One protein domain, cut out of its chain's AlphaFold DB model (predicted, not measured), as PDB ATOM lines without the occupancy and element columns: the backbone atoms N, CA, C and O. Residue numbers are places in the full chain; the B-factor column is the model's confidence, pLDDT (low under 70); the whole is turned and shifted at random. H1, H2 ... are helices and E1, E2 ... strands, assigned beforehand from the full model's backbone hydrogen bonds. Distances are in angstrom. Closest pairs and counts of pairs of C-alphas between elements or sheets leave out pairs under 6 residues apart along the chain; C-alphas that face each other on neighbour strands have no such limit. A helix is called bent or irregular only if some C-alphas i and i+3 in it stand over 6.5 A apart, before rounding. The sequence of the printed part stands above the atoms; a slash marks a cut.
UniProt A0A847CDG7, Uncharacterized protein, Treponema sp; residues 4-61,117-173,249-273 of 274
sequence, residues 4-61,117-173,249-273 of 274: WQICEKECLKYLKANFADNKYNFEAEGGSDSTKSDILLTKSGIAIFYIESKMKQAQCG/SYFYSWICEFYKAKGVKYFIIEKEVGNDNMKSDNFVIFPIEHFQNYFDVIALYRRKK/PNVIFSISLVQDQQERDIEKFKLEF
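Overview. This is residues 4 to 61, 117 to 173 and 249 to 273 of the 274 residues of an uncharacterized protein of Treponema sp (UniProt A0A847CDG7). A five-stranded sheet, E1 E2 E3 E5 E6, curls like part of a barrel round the long helix H1, with H4 across its edge strand E6 on the same face and the short H3 on the other face. A second sheet, the three strands E4, E8 and E7, reaches away from this curled body toward one end of the long axis, and H2 packs on one face of it while also touching H3. You are reading 140 residues with four named helices and eight named strands, in the order H1 E1 E2 E3 E4 H2 E5 E6 H3 E7 E8 H4, a mixed class of helices and strands. The larger sheet is mixed, in the order E1 E2 E3 E5 E6, and the smaller is antiparallel, in the order E4 E8 E7. The whole is compact, with a radius of gyration of the C-alphas of 14.6 A, but its outline is elongated, spanning 46 by 29 by 27 A.

Along the chain. Find C-alpha 4 at (25.304, 53.294, 12.553); from there H1 runs over residues 4 to 19, 22.2 A from first to last C-alpha. Next come E1, residues 24 to 28, E2, residues 39 to 43, E3, residues 46 to 55 and 27.8 A long, and E4, residues 57 to 61. After the first cut, look for C-alpha 117 at (-0.493, 58.564, 12.939), where H2 begins; it covers residues 117 to 128 and 16.3 A. E5 is residues 132 to 138, 17.1 A, E6 is residues 151 to 155, and H3 is residues 156 to 162. E7, residues 163 to 173, measures 25.8 A and bends by 78 degrees at residue 170. After the second cut, E8 takes residues 249 to 257, 25.9 A, and H4 takes residues 263 to 273, 16.1 A, ending at C-alpha 273, (21.357, 74.866, 28.331).

Arrangement. Start with the strongly twisted larger sheet. E1 E2 E3 form a meander, each strand the antiparallel neighbour of the one before; check N 27 and O 40 at 2.9 A, then N 41 and O 49 at 2.9 A. E3 and E5 are parallel, with N 136 and O 52 at 2.9 A, and the hairpin E5 and E6 has N 137 and O 152 at 2.8 A. The sheet curls round H1; the closest C-alphas of H1 and E3 are those of Glu 8 and Ser 53, 5.8 A. On the same face, H4 lies over E6 at a height over the sheet of 7.6 A and runs across the strands; Phe 154 and Asp 265 bring the closest C-alphas, 5.2 A. H3 lies over E6 on the opposite face, at a height of 8.1 A. H2 touches H3 at a steep tilt of 40 degrees, opposite ways, with the C-alphas of Tyr 120 and Gln 160 closest at 5.9 A. In the smaller sheet, N 60 and O 253 are 2.8 A apart across E4 and E8, and N 254 and O 166 2.8 A across E8 and E7. H2 is on this sheet too, at a height of 9.3 A. In H1 and H2 every O i to N i+4 pair is within hydrogen-bond range; H4 has 5 of 7, and H3, irregular with C-alphas 157 and 160 8.0 A apart, has 0 of 3 but 3 of 4 O i to N i+3 pairs.

Size, cuts and confidence. The two C-alphas farthest apart are those of Asn 22 and Arg 171, 46.9 A. Residues 62 to 116 are not printed, and C-alphas 61 and 117 are 15.3 A apart; residues 174 to 248 are not printed either, and C-alphas 173 and 249 are 8.8 A apart. Of the links that are printed whole, E5 to E6 is long, with residues 139 to 150. The mean pLDDT of the printed part is 94.4, and residue 144 is under 70.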
ATOM      1  N   TRP A   4      26.068  52.876  11.371       88.81
ATOM      2  CA  TRP A   4      25.304  53.294  12.553       88.81
ATOM      3  C   TRP A   4      26.208  53.663  13.744       88.81
ATOM      4  O   TRP A   4      25.937  54.631  14.441       88.81
ATOM      5  N   GLN A   5      27.331  52.958  13.927       90.88
ATOM      6  CA  GLN A   5      28.301  53.255  14.990       90.88
ATOM      7  C   GLN A   5      29.094  54.530  14.702       90.88
ATOM      8  O   GLN A   5      29.586  55.179  15.621       90.88
ATOM      9  N   ILE A   6      29.299  54.828  13.417       91.75
ATOM     10  CA  ILE A   6      29.926  56.073  12.980       91.75
ATOM     11  C   ILE A   6      28.964  57.227  13.284       91.75
ATOM     12  O   ILE A   6      29.359  58.146  13.991       91.75
ATOM     13  N   CYS A   7      27.694  57.088  12.897       93.38
ATOM     14  CA  CYS A   7      26.632  58.052  13.178       93.38
ATOM     15  C   CYS A   7      26.495  58.381  14.670       93.38
ATOM     16  O   CYS A   7      26.508  59.550  15.045       93.38
ATOM     17  N   GLU A   8      26.421  57.377  15.550       94.31
ATOM     18  CA  GLU A   8      26.364  57.599  17.007       94.31
ATOM     19  C   GLU A   8      27.546  58.447  17.506       94.31
ATOM     20  O   GLU A   8      27.384  59.375  18.305       94.31
ATOM     21  N   LYS A   9      28.753  58.155  17.008       93.94
ATOM     22  CA  LYS A   9      29.976  58.871  17.387       93.94
ATOM     23  C   LYS A   9      30.016  60.293  16.844       93.94
ATOM     24  O   LYS A   9      30.435  61.190  17.576       93.94
ATOM     25  N   GLU A  10      29.623  60.500  15.592       94.44
ATOM     26  CA  GLU A  10      29.616  61.815  14.946       94.44
ATOM     27  C   GLU A  10      28.559  62.727  15.586       94.44
ATOM     28  O   GLU A  10      28.884  63.852  15.971       94.44
ATOM     29  N   CYS A  11      27.355  62.216  15.859       95.94
ATOM     30  CA  CYS A  11      26.322  62.923  16.621       95.94
ATOM     31  C   CYS A  11      26.805  63.328  18.022       95.94
ATOM     32  O   CYS A  11      26.653  64.482  18.430       95.94
ATOM     33  N   LEU A  12      27.440  62.410  18.760       96.69
ATOM     34  CA  LEU A  12      28.004  62.711  20.076       96.69
ATOM     35  C   LEU A  12      29.100  63.780  20.006       96.69
ATOM     36  O   LEU A  12      29.140  64.688  20.839       96.69
ATOM     37  N   LYS A  13      29.998  63.674  19.021       95.75
ATOM     38  CA  LYS A  13      31.072  64.648  18.790       95.75
ATOM     39  C   LYS A  13      30.491  66.030  18.503       95.75
ATOM     40  O   LYS A  13      30.932  67.001  19.118       95.75
ATOM     41  N   TYR A  14      29.481  66.109  17.637       96.62
ATOM     42  CA  TYR A  14      28.789  67.352  17.312       96.62
ATOM     43  C   TYR A  14      28.137  67.984  18.547       96.62
ATOM     44  O   TYR A  14      28.354  69.167  18.818       96.62
ATOM     45  N   LEU A  15      27.396  67.201  19.340       97.38
ATOM     46  CA  LEU A  15      26.748  67.693  20.559       97.38
ATOM     47  C   LEU A  15      27.764  68.239  21.567       97.38
ATOM     48  O   LEU A  15      27.592  69.342  22.086       97.38
ATOM     49  N   LYS A  16      28.867  67.514  21.792       96.75
ATOM     50  CA  LYS A  16      29.944  67.966  22.682       96.75
ATOM     51  C   LYS A  16      30.585  69.263  22.215       96.75
ATOM     52  O   LYS A  16      30.791  70.156  23.025       96.75
ATOM     53  N   ALA A  17      30.891  69.370  20.926       95.69
ATOM     54  CA  ALA A  17      31.565  70.543  20.382       95.69
ATOM     55  C   ALA A  17      30.715  71.822  20.473       95.69
ATOM     56  O   ALA A  17      31.276  72.910  20.565       95.69
ATOM     57  N   ASN A  18      29.384  71.697  20.444       95.44
ATOM     58  CA  ASN A  18      28.477  72.843  20.349       95.44
ATOM     59  C   ASN A  18      27.734  73.181  21.649       95.44
ATOM     60  O   ASN A  18      27.306  74.323  21.805       95.44
ATOM     61  N   PHE A  19      27.548  72.218  22.560       96.00
ATOM     62  CA  PHE A  19      26.659  72.387  23.720       96.00
ATOM     63  C   PHE A  19      27.249  71.918  25.056       96.00
ATOM     64  O   PHE A  19      26.632  72.162  26.089       96.00
ATOM     65  N   ALA A  20      28.398  71.233  25.070       95.62
ATOM     66  CA  ALA A  20      29.024  70.852  26.335       95.62
ATOM     67  C   ALA A  20      29.769  72.038  26.960       95.62
ATOM     68  O   ALA A  20      30.420  72.819  26.267       95.62
ATOM     69  N   ASP A  21      29.712  72.130  28.284       95.31
ATOM     70  CA  ASP A  21      30.462  73.101  29.076       95.31
ATOM     71  C   ASP A  21      30.838  72.502  30.445       95.31
ATOM     72  O   ASP A  21      30.897  71.285  30.624       95.31
ATOM     73  N   ASN A  22      31.142  73.345  31.431       93.50
ATOM     74  CA  ASN A  22      31.473  72.888  32.781       93.50
ATOM     75  C   ASN A  22      30.278  72.308  33.561       93.50
ATOM     76  O   ASN A  22      30.488  71.657  34.585       93.50
ATOM     77  N   LYS A  23      29.044  72.561  33.122       95.62
ATOM     78  CA  LYS A  23      27.809  72.054  33.723       95.62
ATOM     79  C   LYS A  23      27.220  70.920  32.898       95.62
ATOM     80  O   LYS A  23      26.741  69.969  33.496       95.62
ATOM     81  N   TYR A  24      27.227  71.004  31.576       97.25
ATOM     82  CA  TYR A  24      26.550  70.066  30.690       97.25
ATOM     83  C   TYR A  24      27.544  69.155  29.972       97.25
ATOM     84  O   TYR A  24      28.499  69.625  29.357       97.25
ATOM     85  N   ASN A  25      27.299  67.845  30.008       97.19
ATOM     86  CA  ASN A  25      28.113  66.851  29.313       97.19
ATOM     87  C   ASN A  25      27.240  65.810  28.600       97.19
ATOM     88  O   ASN A  25      26.106  65.553  28.995       97.19
ATOM     89  N   PHE A  26      27.796  65.190  27.558       97.69
ATOM     90  CA  PHE A  26      27.144  64.130  26.793       97.69
ATOM     91  C   PHE A  26      27.928  62.824  26.906       97.69
ATOM     92  O   PHE A  26      29.157  62.800  26.767       97.69
ATOM     93  N   GLU A  27      27.230  61.718  27.114       95.88
ATOM     94  CA  GLU A  27      27.830  60.403  27.329       95.88
ATOM     95  C   GLU A  27      27.244  59.389  26.349       95.88
ATOM     96  O   GLU A  27      26.043  59.390  26.098       95.88
ATOM     97  N   ALA A  28      28.105  58.554  25.760       94.56
ATOM     98  CA  ALA A  28      27.661  57.467  24.893       94.56
ATOM     99  C   ALA A  28      27.047  56.351  25.746       94.56
ATOM    100  O   ALA A  28      27.720  55.818  26.631       94.56
ATOM    101  N   GLU A  29      25.820  55.959  25.431       89.88
ATOM    102  CA  GLU A  29      25.089  54.844  26.029       89.88
ATOM    103  C   GLU A  29      24.513  53.924  24.932       89.88
ATOM    104  O   GLU A  29      24.767  54.112  23.744       89.88
ATOM    105  N   GLY A  30      23.809  52.855  25.321       77.12
ATOM    106  CA  GLY A  30      23.151  51.942  24.377       77.12
ATOM    107  C   GLY A  30      24.116  50.997  23.668       77.12
ATOM    108  O   GLY A  30      24.239  49.827  24.033       77.12
ATOM    109  N   GLY A  31      24.835  51.471  22.654       80.88
ATOM    110  CA  GLY A  31      25.671  50.629  21.804       80.88
ATOM    111  C   GLY A  31      24.881  49.448  21.226       80.88
ATOM    112  O   GLY A  31      24.016  49.611  20.381       80.88
ATOM    113  N   SER A  32      25.182  48.216  21.654       73.50
ATOM    114  CA  SER A  32      24.419  47.028  21.216       73.50
ATOM    115  C   SER A  32      23.223  46.684  22.114       73.50
ATOM    116  O   SER A  32      22.501  45.735  21.807       73.50
ATOM    117  N   ASP A  33      23.029  47.402  23.220       78.50
ATOM    118  CA  ASP A  33      21.891  47.243  24.120       78.50
ATOM    119  C   ASP A  33      20.702  48.066  23.616       78.50
ATOM    120  O   ASP A  33      20.655  49.288  23.739       78.50
ATOM    121  N   SER A  34      19.706  47.371  23.068       72.94
ATOM    122  CA  SER A  34      18.505  47.990  22.513       72.94
ATOM    123  C   SER A  34      17.544  48.555  23.560       72.94
ATOM    124  O   SER A  34      16.542  49.152  23.169       72.94
ATOM    125  N   THR A  35      17.775  48.341  24.859       79.38
ATOM    126  CA  THR A  35      16.901  48.850  25.936       79.38
ATOM    127  C   THR A  35      17.244  50.277  26.351       79.38
ATOM    128  O   THR A  35      16.385  50.996  26.857       79.38
ATOM    129  N   LYS A  36      18.466  50.721  26.059       86.00
ATOM    130  CA  LYS A  36      18.932  52.086  26.296       86.00
ATOM    131  C   LYS A  36      18.890  52.909  25.007       86.00
ATOM    132  O   LYS A  36      18.625  52.373  23.928       86.00
ATOM    133  N   SER A  37      19.042  54.220  25.144       92.75
ATOM    134  CA  SER A  37      19.210  55.154  24.026       92.75
ATOM    135  C   SER A  37      20.689  55.539  23.889       92.75
ATOM    136  O   SER A  37      21.492  55.215  24.766       92.75
ATOM    137  N   ASP A  38      21.052  56.191  22.787       94.94
ATOM    138  CA  ASP A  38      22.442  56.288  22.331       94.94
ATOM    139  C   ASP A  38      23.265  57.335  23.090       94.94
ATOM    140  O   ASP A  38      24.473  57.175  23.272       94.94
ATOM    141  N   ILE A  39      22.641  58.445  23.502       97.69
ATOM    142  CA  ILE A  39      23.351  59.584  24.096       97.69
ATOM    143  C   ILE A  39      22.609  60.071  25.338       97.69
ATOM    144  O   ILE A  39      21.447  60.458  25.258       97.69
ATOM    145  N   LEU A  40      23.285  60.107  26.484       97.56
ATOM    146  CA  LEU A  40      22.768  60.690  27.721       97.56
ATOM    147  C   LEU A  40      23.283  62.125  27.892       97.56
ATOM    148  O   LEU A  40      24.489  62.360  27.825       97.56
ATOM    149  N   LEU A  41      22.384  63.074  28.166       97.69
ATOM    150  CA  LEU A  41      22.746  64.401  28.668       97.69
ATOM    151  C   LEU A  41      22.828  64.370  30.197       97.69
ATOM    152  O   LEU A  41      21.861  64.002  30.873       97.69
ATOM    153  N   THR A  42      23.949  64.840  30.742       97.25
ATOM    154  CA  THR A  42      24.137  65.050  32.178       97.25
ATOM    155  C   THR A  42      24.340  66.531  32.499       97.25
ATOM    156  O   THR A  42      24.927  67.279  31.716       97.25
ATOM    157  N   LYS A  43      23.845  66.969  33.664       96.94
ATOM    158  CA  LYS A  43      24.084  68.300  34.237       96.94
ATOM    159  C   LYS A  43      24.745  68.148  35.602       96.94
ATOM    160  O   LYS A  43      24.146  67.596  36.522       96.94
ATOM    161  N   SER A  44      25.984  68.606  35.736       94.44
ATOM    162  CA  SER A  44      26.820  68.453  36.932       94.44
ATOM    163  C   SER A  44      26.898  66.996  37.412       94.44
ATOM    164  O   SER A  44      26.820  66.723  38.608       94.44
ATOM    165  N   GLY A  45      27.001  66.053  36.468       91.94
ATOM    166  CA  GLY A  45      27.045  64.611  36.736       91.94
ATOM    167  C   GLY A  45      25.686  63.946  36.990       91.94
ATOM    168  O   GLY A  45      25.642  62.746  37.231       91.94
ATOM    169  N   ILE A  46      24.578  64.689  36.927       95.81
ATOM    170  CA  ILE A  46      23.223  64.153  37.114       95.81
ATOM    171  C   ILE A  46      22.578  63.913  35.748       95.81
ATOM    172  O   ILE A  46      22.531  64.822  34.923       95.81
ATOM    173  N   ALA A  47      22.064  62.704  35.517       95.81
ATOM    174  CA  ALA A  47      21.327  62.339  34.306       95.81
ATOM    175  C   ALA A  47      20.054  63.188  34.138       95.81
ATOM    176  O   ALA A  47      19.262  63.298  35.075       95.81
ATOM    177  N   ILE A  48      19.855  63.769  32.949       96.56
ATOM    178  CA  ILE A  48      18.702  64.632  32.645       96.56
ATOM    179  C   ILE A  48      17.740  63.952  31.670       96.56
ATOM    180  O   ILE A  48      16.587  63.707  32.017       96.56
ATOM    181  N   PHE A  49      18.193  63.657  30.451       97.38
ATOM    182  CA  PHE A  49      17.407  62.954  29.435       97.38
ATOM    183  C   PHE A  49      18.321  62.298  28.401       97.38
ATOM    184  O   PHE A  49      19.498  62.648  28.285       97.38
ATOM    185  N   TYR A  50      17.752  61.392  27.612       98.00
ATOM    186  CA  TYR A  50      18.426  60.791  26.470       98.00
ATOM    187  C   TYR A  50      18.126  61.521  25.156       98.00
ATOM    188  O   TYR A  50      17.083  62.166  24.982       98.00
ATOM    189  N   ILE A  51      19.056  61.379  24.220       98.44
ATOM    190  CA  ILE A  51      18.965  61.804  22.832       98.44
ATOM    191  C   ILE A  51      19.218  60.569  21.967       98.44
ATOM    192  O   ILE A  51      20.262  59.928  22.088       98.44
ATOM    193  N   GLU A  52      18.275  60.248  21.088       98.00
ATOM    194  CA  GLU A  52      18.428  59.131  20.156       98.00
ATOM    195  C   GLU A  52      19.087  59.615  18.861       98.00
ATOM    196  O   GLU A  52      18.661  60.612  18.269       98.00
ATOM    197  N   SER A  53      20.100  58.891  18.390       96.88
ATOM    198  CA  SER A  53      20.761  59.181  17.125       96.88
ATOM    199  C   SER A  53      20.199  58.320  15.993       96.88
ATOM    200  O   SER A  53      19.921  57.126  16.152       96.88
ATOM    201  N   LYS A  54      20.002  58.914  14.812       96.56
ATOM    202  CA  LYS A  54      19.616  58.168  13.605       96.56
ATOM    203  C   LYS A  54      20.308  58.723  12.369       96.56
ATOM    204  O   LYS A  54      20.621  59.901  12.270       96.56
ATOM    205  N   MET A  55      20.480  57.856  11.381       95.69
ATOM    206  CA  MET A  55      20.809  58.274  10.021       95.69
ATOM    207  C   MET A  55      19.536  58.762   9.316       95.69
ATOM    208  O   MET A  55      18.429  58.392   9.716       95.69
ATOM    209  N   LYS A  56      19.679  59.498   8.205       96.00
ATOM    210  CA  LYS A  56      18.531  59.932   7.377       96.00
ATOM    211  C   LYS A  56      17.574  58.805   6.964       96.00
ATOM    212  O   LYS A  56      16.405  59.065   6.714       96.00
ATOM    213  N   GLN A  57      18.070  57.574   6.864       96.62
ATOM    214  CA  GLN A  57      17.283  56.367   6.638       96.62
ATOM    215  C   GLN A  57      17.683  55.337   7.687       96.62
ATOM    216  O   GLN A  57      18.857  54.973   7.788       96.62
ATOM    217  N   ALA A  58      16.724  54.877   8.485       96.12
ATOM    218  CA  ALA A  58      17.002  53.978   9.601       96.12
ATOM    219  C   ALA A  58      15.788  53.121   9.980       96.12
ATOM    220  O   ALA A  58      14.657  53.401   9.591       96.12
ATOM    221  N   GLN A  59      16.027  52.082  10.782       95.19
ATOM    222  CA  GLN A  59      14.968  51.416  11.546       95.19
ATOM    223  C   GLN A  59      14.696  52.204  12.835       95.19
ATOM    224  O   GLN A  59      15.624  52.757  13.428       95.19
ATOM    225  N   CYS A  60      13.440  52.239  13.277       96.31
ATOM    226  CA  CYS A  60      12.988  53.087  14.383       96.31
ATOM    227  C   CYS A  60      12.065  52.322  15.344       96.31
ATOM    228  O   CYS A  60      10.906  52.667  15.545       96.31
ATOM    229  N   GLY A  61      12.586  51.236  15.914       94.31
ATOM    230  CA  GLY A  61      11.845  50.376  16.836       94.31
ATOM    231  C   GLY A  61      11.119  49.209  16.157       94.31
ATOM    232  O   GLY A  61      11.010  49.118  14.931       94.31
ATOM    233  N   SER A 117      -0.328  57.956  11.607       97.25
ATOM    234  CA  SER A 117      -0.493  58.564  12.939       97.25
ATOM    235  C   SER A 117      -0.301  57.559  14.087       97.25
ATOM    236  O   SER A 117       0.320  57.895  15.103       97.25
ATOM    237  N   TYR A 118      -0.720  56.302  13.897       97.69
ATOM    238  CA  TYR A 118      -0.482  55.211  14.845       97.69
ATOM    239  C   TYR A 118       0.999  54.844  14.943       97.69
ATOM    240  O   TYR A 118       1.501  54.617  16.043       97.69
ATOM    241  N   PHE A 119       1.723  54.841  13.820       98.38
ATOM    242  CA  PHE A 119       3.156  54.546  13.801       98.38
ATOM    243  C   PHE A 119       3.957  55.649  14.489       98.38
ATOM    244  O   PHE A 119       4.782  55.355  15.352       98.38
ATOM    245  N   TYR A 120       3.683  56.917  14.165       98.31
ATOM    246  CA  TYR A 120       4.327  58.055  14.823       98.31
ATOM    247  C   TYR A 120       4.080  58.031  16.331       98.31
ATOM    248  O   TYR A 120       5.020  58.160  17.112       98.31
ATOM    249  N   SER A 121       2.830  57.805  16.742       97.50
ATOM    250  CA  SER A 121       2.470  57.740  18.158       97.50
ATOM    251  C   SER A 121       3.167  56.576  18.863       97.50
ATOM    252  O   SER A 121       3.731  56.776  19.936       97.50
ATOM    253  N   TRP A 122       3.206  55.388  18.249       98.00
ATOM    254  CA  TRP A 122       3.898  54.230  18.818       98.00
ATOM    255  C   TRP A 122       5.392  54.508  19.016       98.00
ATOM    256  O   TRP A 122       5.925  54.256  20.094       98.00
ATOM    257  N   ILE A 123       6.061  55.073  18.002       97.81
ATOM    258  CA  ILE A 123       7.490  55.411  18.060       97.81
ATOM    259  C   ILE A 123       7.749  56.442  19.164       97.81
ATOM    260  O   ILE A 123       8.673  56.272  19.962       97.81
ATOM    261  N   CYS A 124       6.924  57.486  19.245       97.44
ATOM    262  CA  CYS A 124       7.030  58.496  20.292       97.44
ATOM    263  C   CYS A 124       6.900  57.881  21.691       97.44
ATOM    264  O   CYS A 124       7.739  58.147  22.546       97.44
ATOM    265  N   GLU A 125       5.897  57.037  21.936       96.19
ATOM    266  CA  GLU A 125       5.723  56.391  23.244       96.19
ATOM    267  C   GLU A 125       6.863  55.413  23.564       96.19
ATOM    268  O   GLU A 125       7.385  55.420  24.680       96.19
ATOM    269  N   PHE A 126       7.331  54.646  22.574       95.88
ATOM    270  CA  PHE A 126       8.482  53.752  22.717       95.88
ATOM    271  C   PHE A 126       9.742  54.503  23.174       95.88
ATOM    272  O   PHE A 126      10.434  54.074  24.099       95.88
ATOM    273  N   TYR A 127      10.034  55.650  22.562       96.50
ATOM    274  CA  TYR A 127      11.218  56.438  22.897       96.50
ATOM    275  C   TYR A 127      11.051  57.292  24.160       96.50
ATOM    276  O   TYR A 127      12.002  57.422  24.934       96.50
ATOM    277  N   LYS A 128       9.846  57.784  24.463       95.75
ATOM    278  CA  LYS A 128       9.559  58.408  25.768       95.75
ATOM    279  C   LYS A 128       9.763  57.427  26.917       95.75
ATOM    280  O   LYS A 128      10.353  57.799  27.928       95.75
ATOM    281  N   ALA A 129       9.360  56.164  26.752       93.56
ATOM    282  CA  ALA A 129       9.597  55.113  27.747       93.56
ATOM    283  C   ALA A 129      11.097  54.831  27.980       93.56
ATOM    284  O   ALA A 129      11.474  54.326  29.035       93.56
ATOM    285  N   LYS A 130      11.963  55.200  27.026       92.62
ATOM    286  CA  LYS A 130      13.432  55.192  27.151       92.62
ATOM    287  C   LYS A 130      14.018  56.467  27.767       92.62
ATOM    288  O   LYS A 130      15.234  56.581  27.876       92.62
ATOM    289  N   GLY A 131      13.188  57.441  28.135       95.56
ATOM    290  CA  GLY A 131      13.641  58.751  28.605       95.56
ATOM    291  C   GLY A 131      14.226  59.635  27.499       95.56
ATOM    292  O   GLY A 131      14.974  60.567  27.804       95.56
ATOM    293  N   VAL A 132      13.922  59.353  26.226       97.88
ATOM    294  CA  VAL A 132      14.365  60.177  25.095       97.88
ATOM    295  C   VAL A 132      13.499  61.423  24.989       97.88
ATOM    296  O   VAL A 132      12.274  61.337  24.932       97.88
ATOM    297  N   LYS A 133      14.152  62.584  24.917       98.44
ATOM    298  CA  LYS A 133      13.489  63.885  24.738       98.44
ATOM    299  C   LYS A 133      13.739  64.491  23.355       98.44
ATOM    300  O   LYS A 133      12.876  65.186  22.824       98.44
ATOM    301  N   TYR A 134      14.895  64.207  22.758       98.69
ATOM    302  CA  TYR A 134      15.297  64.738  21.457       98.69
ATOM    303  C   TYR A 134      15.840  63.633  20.552       98.69
ATOM    304  O   TYR A 134      16.369  62.630  21.024       98.69
ATOM    305  N   PHE A 135      15.742  63.854  19.248       98.62
ATOM    306  CA  PHE A 135      16.492  63.108  18.244       98.62
ATOM    307  C   PHE A 135      17.606  63.985  17.689       98.62
ATOM    308  O   PHE A 135      17.442  65.201  17.580       98.62
ATOM    309  N   ILE A 136      18.712  63.356  17.298       98.31
ATOM    310  CA  ILE A 136      19.746  63.961  16.459       98.31
ATOM    311  C   ILE A 136      19.978  63.097  15.223       98.31
ATOM    312  O   ILE A 136      20.211  61.891  15.318       98.31
ATOM    313  N   ILE A 137      19.896  63.717  14.051       97.50
ATOM    314  CA  ILE A 137      20.021  63.042  12.764       97.50
ATOM    315  C   ILE A 137      21.310  63.463  12.092       97.50
ATOM    316  O   ILE A 137      21.551  64.659  11.957       97.50
ATOM    317  N   GLU A 138      22.077  62.493  11.611       95.12
ATOM    318  CA  GLU A 138      23.165  62.733  10.670       95.12
ATOM    319  C   GLU A 138      22.703  62.406   9.245       95.12
ATOM    320  O   GLU A 138      22.244  61.293   8.946       95.12
ATOM    321  N   LYS A 139      22.792  63.395   8.350       93.50
ATOM    322  CA  LYS A 139      22.338  63.243   6.961       93.50
ATOM    323  C   LYS A 139      23.350  62.492   6.099       93.50
ATOM    324  O   LYS A 139      22.954  61.650   5.285       93.50
ATOM    325  N   GLU A 140      24.633  62.771   6.292       91.75
ATOM    326  CA  GLU A 140      25.754  62.170   5.572       91.75
ATOM    327  C   GLU A 140      26.782  61.599   6.553       91.75
ATOM    328  O   GLU A 140      27.562  62.337   7.149       91.75
ATOM    329  N   VAL A 141      26.775  60.273   6.698       88.19
ATOM    330  CA  VAL A 141      27.635  59.530   7.632       88.19
ATOM    331  C   VAL A 141      29.032  59.319   7.055       88.19
ATOM    332  O   VAL A 141      29.167  58.926   5.893       88.19
ATOM    333  N   GLY A 142      30.063  59.446   7.892       79.00
ATOM    334  CA  GLY A 142      31.413  58.956   7.598       79.00
ATOM    335  C   GLY A 142      32.307  59.910   6.816       79.00
ATOM    336  O   GLY A 142      33.341  59.482   6.303       79.00
ATOM    337  N   ASN A 143      31.939  61.190   6.752       71.94
ATOM    338  CA  ASN A 143      32.751  62.232   6.127       71.94
ATOM    339  C   ASN A 143      33.515  63.101   7.150       71.94
ATOM    340  O   ASN A 143      34.186  64.045   6.734       71.94
ATOM    341  N   ASP A 144      33.399  62.833   8.463       66.69
ATOM    342  CA  ASP A 144      33.843  63.720   9.560       66.69
ATOM    343  C   ASP A 144      33.404  65.178   9.349       66.69
ATOM    344  O   ASP A 144      34.096  66.152   9.666       66.69
ATOM    345  N   ASN A 145      32.229  65.330   8.739       70.81
ATOM    346  CA  ASN A 145      31.705  66.611   8.323       70.81
ATOM    347  C   ASN A 145      30.899  67.216   9.477       70.81
ATOM    348  O   ASN A 145      29.680  67.091   9.542       70.81
ATOM    349  N   MET A 146      31.597  67.899  10.388       81.38
ATOM    350  CA  MET A 146      31.008  68.606  11.537       81.38
ATOM    351  C   MET A 146      30.280  69.912  11.159       81.38
ATOM    352  O   MET A 146      30.060  70.769  12.016       81.38
ATOM    353  N   LYS A 147      29.924  70.108   9.883       84.25
ATOM    354  CA  LYS A 147      29.120  71.262   9.477       84.25
ATOM    355  C   LYS A 147      27.728  71.160  10.091       84.25
ATOM    356  O   LYS A 147      27.098  70.105  10.080       84.25
ATOM    357  N   SER A 148      27.240  72.287  10.602       78.81
ATOM    358  CA  SER A 148      25.943  72.377  11.276       78.81
ATOM    359  C   SER A 148      24.771  71.963  10.390       78.81
ATOM    360  O   SER A 148      23.761  71.501  10.901       78.81
ATOM    361  N   ASP A 149      24.894  72.120   9.072       89.44
ATOM    362  CA  ASP A 149      23.862  71.736   8.115       89.44
ATOM    363  C   ASP A 149      23.762  70.221   7.907       89.44
ATOM    364  O   ASP A 149      22.757  69.786   7.361       89.44
ATOM    365  N   ASN A 150      24.734  69.414   8.352       94.12
ATOM    366  CA  ASN A 150      24.673  67.948   8.298       94.12
ATOM    367  C   ASN A 150      23.807  67.346   9.421       94.12
ATOM    368  O   ASN A 150      23.341  66.211   9.297       94.12
ATOM    369  N   PHE A 151      23.568  68.109  10.492       96.44
ATOM    370  CA  PHE A 151      22.862  67.645  11.681       96.44
ATOM    371  C   PHE A 151      21.470  68.261  11.798       96.44
ATOM    372  O   PHE A 151      21.276  69.453  11.564       96.44
ATOM    373  N   VAL A 152      20.501  67.445  12.206       98.06
ATOM    374  CA  VAL A 152      19.137  67.895  12.513       98.06
ATOM    375  C   VAL A 152      18.776  67.448  13.923       98.06
ATOM    376  O   VAL A 152      18.766  66.256  14.204       98.06
ATOM    377  N   ILE A 153      18.483  68.394  14.811       98.56
ATOM    378  CA  ILE A 153      18.066  68.157  16.195       98.56
ATOM    379  C   ILE A 153      16.638  68.655  16.373       98.56
ATOM    380  O   ILE A 153      16.327  69.811  16.071       98.56
ATOM    381  N   PHE A 154      15.769  67.799  16.897       98.69
ATOM    382  CA  PHE A 154      14.374  68.151  17.129       98.69
ATOM    383  C   PHE A 154      13.783  67.392  18.326       98.69
ATOM    384  O   PHE A 154      14.259  66.305  18.669       98.69
ATOM    385  N   PRO A 155      12.772  67.963  19.006       98.44
ATOM    386  CA  PRO A 155      12.123  67.310  20.136       98.44
ATOM    387  C   PRO A 155      11.253  66.138  19.670       98.44
ATOM    388  O   PRO A 155      10.614  66.214  18.622       98.44
ATOM    389  N   ILE A 156      11.154  65.084  20.478       98.19
ATOM    390  CA  ILE A 156      10.376  63.878  20.145       98.19
ATOM    391  C   ILE A 156       8.917  64.179  19.770       98.19
ATOM    392  O   ILE A 156       8.359  63.527  18.894       98.19
ATOM    393  N   GLU A 157       8.307  65.218  20.346       97.56
ATOM    394  CA  GLU A 157       6.933  65.617  20.014       97.56
ATOM    395  C   GLU A 157       6.753  66.046  18.548       97.56
ATOM    396  O   GLU A 157       5.633  66.066  18.044       97.56
ATOM    397  N   HIS A 158       7.835  66.406  17.854       98.25
ATOM    398  CA  HIS A 158       7.803  66.843  16.458       98.25
ATOM    399  C   HIS A 158       8.185  65.734  15.474       98.25
ATOM    400  O   HIS A 158       8.327  66.016  14.289       98.25
ATOM    401  N   PHE A 159       8.322  64.484  15.925       98.38
ATOM    402  CA  PHE A 159       8.806  63.363  15.113       98.38
ATOM    403  C   PHE A 159       8.122  63.232  13.743       98.38
ATOM    404  O   PHE A 159       8.802  63.141  12.721       98.38
ATOM    405  N   GLN A 160       6.789  63.317  13.703       98.06
ATOM    406  CA  GLN A 160       6.002  63.223  12.464       98.06
ATOM    407  C   GLN A 160       6.293  64.335  11.440       98.06
ATOM    408  O   GLN A 160       5.987  64.182  10.265       98.06
ATOM    409  N   ASN A 161       6.871  65.462  11.872       98.25
ATOM    410  CA  ASN A 161       7.231  66.564  10.979       98.25
ATOM    411  C   ASN A 161       8.569  66.311  10.269       98.25
ATOM    412  O   ASN A 161       8.851  66.965   9.272       98.25
ATOM    413  N   TYR A 162       9.404  65.412  10.802       98.62
ATOM    414  CA  TYR A 162      10.756  65.161  10.299       98.62
ATOM    415  C   TYR A 162      10.889  63.869   9.513       98.62
ATOM    416  O   TYR A 162      11.760  63.779   8.647       98.62
ATOM    417  N   PHE A 163      10.038  62.886   9.792       98.50
ATOM    418  CA  PHE A 163      10.149  61.559   9.214       98.50
ATOM    419  C   PHE A 163       8.877  61.131   8.509       98.50
ATOM    420  O   PHE A 163       7.791  61.227   9.070       98.50
ATOM    421  N   ASP A 164       9.048  60.550   7.323       98.50
ATOM    422  CA  ASP A 164       8.083  59.582   6.819       98.50
ATOM    423  C   ASP A 164       8.351  58.214   7.457       98.50
ATOM    424  O   ASP A 164       9.512  57.827   7.635       98.50
ATOM    425  N   VAL A 165       7.287  57.480   7.796       98.44
ATOM    426  CA  VAL A 165       7.367  56.150   8.419       98.44
ATOM    427  C   VAL A 165       6.664  55.104   7.566       98.44
ATOM    428  O   VAL A 165       5.522  55.282   7.144       98.44
ATOM    429  N   ILE A 166       7.331  53.965   7.394       98.06
ATOM    430  CA  ILE A 166       6.759  52.731   6.850       98.06
ATOM    431  C   ILE A 166       6.876  51.642   7.915       98.06
ATOM    432  O   ILE A 166       7.933  51.480   8.532       98.06
ATOM    433  N   ALA A 167       5.807  50.872   8.112       98.31
ATOM    434  CA  ALA A 167       5.806  49.706   8.986       98.31
ATOM    435  C   ALA A 167       5.653  48.423   8.162       98.31
ATOM    436  O   ALA A 167       4.784  48.327   7.296       98.31
ATOM    437  N   LEU A 168       6.489  47.425   8.448       98.19
ATOM    438  CA  LEU A 168       6.415  46.100   7.830       98.19
ATOM    439  C   LEU A 168       6.174  45.033   8.897       98.19
ATOM    440  O   LEU A 168       6.832  45.046   9.938       98.19
ATOM    441  N   TYR A 169       5.321  44.054   8.602       98.25
ATOM    442  CA  TYR A 169       5.247  42.809   9.356       98.25
ATOM    443  C   TYR A 169       6.109  41.756   8.664       98.25
ATOM    444  O   TYR A 169       5.837  41.357   7.531       98.25
ATOM    445  N   ARG A 170       7.201  41.340   9.312       96.81
ATOM    446  CA  ARG A 170       8.193  40.445   8.698       96.81
ATOM    447  C   ARG A 170       8.898  39.568   9.713       96.81
ATOM    448  O   ARG A 170       9.043  39.943  10.873       96.81
ATOM    449  N   ARG A 171       9.454  38.446   9.263       95.56
ATOM    450  CA  ARG A 171      10.398  37.654  10.057       95.56
ATOM    451  C   ARG A 171      11.769  38.316  10.075       95.56
ATOM    452  O   ARG A 171      12.362  38.572   9.029       95.56
ATOM    453  N   LYS A 172      12.307  38.549  11.272       91.19
ATOM    454  CA  LYS A 172      13.682  39.023  11.475       91.19
ATOM    455  C   LYS A 172      14.426  38.018  12.342       91.19
ATOM    456  O   LYS A 172      13.973  37.660  13.427       91.19
ATOM    457  N   LYS A 173      15.596  37.582  11.870       87.69
ATOM    458  CA  LYS A 173      16.519  36.822  12.717       87.69
ATOM    459  C   LYS A 173      17.011  37.707  13.856       87.69
ATOM    460  O   LYS A 173      17.342  38.873  13.631       87.69
ATOM    461  N   PRO A 249       8.557  36.755  13.946       96.44
ATOM    462  CA  PRO A 249       7.814  37.782  13.244       96.44
ATOM    463  C   PRO A 249       7.704  39.052  14.096       96.44
ATOM    464  O   PRO A 249       7.433  39.001  15.293       96.44
ATOM    465  N   ASN A 250       7.928  40.203  13.478       97.12
ATOM    466  CA  ASN A 250       7.833  41.500  14.131       97.12
ATOM    467  C   ASN A 250       7.168  42.528  13.227       97.12
ATOM    468  O   ASN A 250       7.400  42.534  12.015       97.12
ATOM    469  N   VAL A 251       6.446  43.452  13.845       98.12
ATOM    470  CA  VAL A 251       6.176  44.757  13.251       98.12
ATOM    471  C   VAL A 251       7.432  45.599  13.446       98.12
ATOM    472  O   VAL A 251       7.948  45.708  14.560       98.12
ATOM    473  N   ILE A 252       7.980  46.129  12.355       97.56
ATOM    474  CA  ILE A 252       9.200  46.936  12.362       97.56
ATOM    475  C   ILE A 252       8.986  48.235  11.604       97.56
ATOM    476  O   ILE A 252       8.451  48.231  10.495       97.56
ATOM    477  N   PHE A 253       9.450  49.332  12.193       98.31
ATOM    478  CA  PHE A 253       9.306  50.665  11.627       98.31
ATOM    479  C   PHE A 253      10.597  51.088  10.938       98.31
ATOM    480  O   PHE A 253      11.695  50.902  11.469       98.31
ATOM    481  N   SER A 254      10.461  51.665   9.751       98.25
ATOM    482  CA  SER A 254      11.544  52.294   9.001       98.25
ATOM    483  C   SER A 254      11.195  53.753   8.761       98.25
ATOM    484  O   SER A 254      10.047  54.071   8.465       98.25
ATOM    485  N   ILE A 255      12.188  54.622   8.904       98.44
ATOM    486  CA  ILE A 255      12.040  56.071   8.816       98.44
ATOM    487  C   ILE A 255      12.885  56.627   7.675       98.44
ATOM    488  O   ILE A 255      13.980  56.122   7.413       98.44
ATOM    489  N   SER A 256      12.387  57.677   7.027       98.44
ATOM    490  CA  SER A 256      13.125  58.464   6.032       98.44
ATOM    491  C   SER A 256      12.982  59.951   6.326       98.44
ATOM    492  O   SER A 256      11.862  60.442   6.454       98.44
ATOM    493  N   LEU A 257      14.104  60.655   6.487       98.25
ATOM    494  CA  LEU A 257      14.125  62.084   6.790       98.25
ATOM    495  C   LEU A 257      13.527  62.860   5.611       98.25
ATOM    496  O   LEU A 257      13.989  62.716   4.480       98.25
ATOM    497  N   VAL A 258      12.527  63.692   5.892       98.00
ATOM    498  CA  VAL A 258      11.831  64.525   4.897       98.00
ATOM    499  C   VAL A 258      11.986  66.022   5.150       98.00
ATOM    500  O   VAL A 258      11.603  66.824   4.303       98.00
ATOM    501  N   GLN A 259      12.553  66.406   6.296       97.38
ATOM    502  CA  GLN A 259      12.637  67.796   6.730       97.38
ATOM    503  C   GLN A 259      14.035  68.132   7.246       97.38
ATOM    504  O   GLN A 259      14.592  67.429   8.090       97.38
ATOM    505  N   ASP A 260      14.580  69.249   6.768       96.56
ATOM    506  CA  ASP A 260      15.783  69.859   7.332       96.56
ATOM    507  C   ASP A 260      15.490  70.592   8.648       96.56
ATOM    508  O   ASP A 260      14.336  70.896   8.973       96.56
ATOM    509  N   GLN A 261      16.554  70.913   9.389       97.31
ATOM    510  CA  GLN A 261      16.504  71.617  10.670       97.31
ATOM    511  C   GLN A 261      15.549  72.813  10.658       97.31
ATOM    512  O   GLN A 261      15.739  73.768   9.908       97.31
ATOM    513  N   GLN A 262      14.559  72.788  11.553       97.75
ATOM    514  CA  GLN A 262      13.725  73.954  11.832       97.75
ATOM    515  C   GLN A 262      14.355  74.802  12.932       97.75
ATOM    516  O   GLN A 262      14.768  74.271  13.967       97.75
ATOM    517  N   GLU A 263      14.384  76.119  12.730       96.88
ATOM    518  CA  GLU A 263      14.973  77.078  13.674       96.88
ATOM    519  C   GLU A 263      14.323  76.983  15.061       96.88
ATOM    520  O   GLU A 263      15.017  76.787  16.057       96.88
ATOM    521  N   ARG A 264      12.987  76.957  15.117       97.44
ATOM    522  CA  ARG A 264      12.225  76.822  16.371       97.44
ATOM    523  C   ARG A 264      12.621  75.600  17.214       97.44
ATOM    524  O   ARG A 264      12.565  75.646  18.441       97.44
ATOM    525  N   ASP A 265      13.019  74.503  16.571       98.00
ATOM    526  CA  ASP A 265      13.294  73.233  17.252       98.00
ATOM    527  C   ASP A 265      14.715  73.192  17.804       98.00
ATOM    528  O   ASP A 265      14.921  72.751  18.938       98.00
ATOM    529  N   ILE A 266      15.683  73.734  17.056       97.00
ATOM    530  CA  ILE A 266      17.042  73.912  17.574       97.00
ATOM    531  C   ILE A 266      17.086  74.996  18.655       97.00
ATOM    532  O   ILE A 266      17.846  74.877  19.611       97.00
ATOM    533  N   GLU A 267      16.255  76.036  18.559       97.31
ATOM    534  CA  GLU A 267      16.092  77.022  19.629       97.31
ATOM    535  C   GLU A 267      15.521  76.391  20.896       97.31
ATOM    536  O   GLU A 267      16.084  76.595  21.970       97.31
ATOM    537  N   LYS A 268      14.469  75.567  20.780       97.56
ATOM    538  CA  LYS A 268      13.923  74.806  21.915       97.56
ATOM    539  C   LYS A 268      14.999  73.932  22.565       97.56
ATOM    540  O   LYS A 268      15.132  73.963  23.784       97.56
ATOM    541  N   PHE A 269      15.817  73.237  21.773       97.88
ATOM    542  CA  PHE A 269      16.946  72.463  22.298       97.88
ATOM    543  C   PHE A 269      17.978  73.347  23.016       97.88
ATOM    544  O   PHE A 269      18.400  73.032  24.125       97.88
ATOM    545  N   LYS A 270      18.341  74.503  22.443       96.88
ATOM    546  CA  LYS A 270      19.262  75.473  23.066       96.88
ATOM    547  C   LYS A 270      18.756  76.004  24.413       96.88
ATOM    548  O   LYS A 270      19.572  76.370  25.255       96.88
ATOM    549  N   LEU A 271      17.439  76.059  24.638       96.50
ATOM    550  CA  LEU A 271      16.868  76.483  25.923       96.50
ATOM    551  C   LEU A 271      17.159  75.502  27.071       96.50
ATOM    552  O   LEU A 271      17.134  75.930  28.218       96.50
ATOM    553  N   GLU A 272      17.492  74.237  26.794       95.44
ATOM    554  CA  GLU A 272      17.870  73.255  27.830       95.44
ATOM    555  C   GLU A 272      19.199  73.619  28.535       95.44
ATOM    556  O   GLU A 272      19.483  73.147  29.643       95.44
ATOM    557  N   PHE A 273      20.007  74.478  27.902       92.94
ATOM    558  CA  PHE A 273      21.357  74.866  28.331       92.94
ATOM    559  C   PHE A 273      21.437  76.279  28.935       92.94
ATOM    560  O   PHE A 273      22.532  76.759  29.223       92.94
TER     561      PHE A 273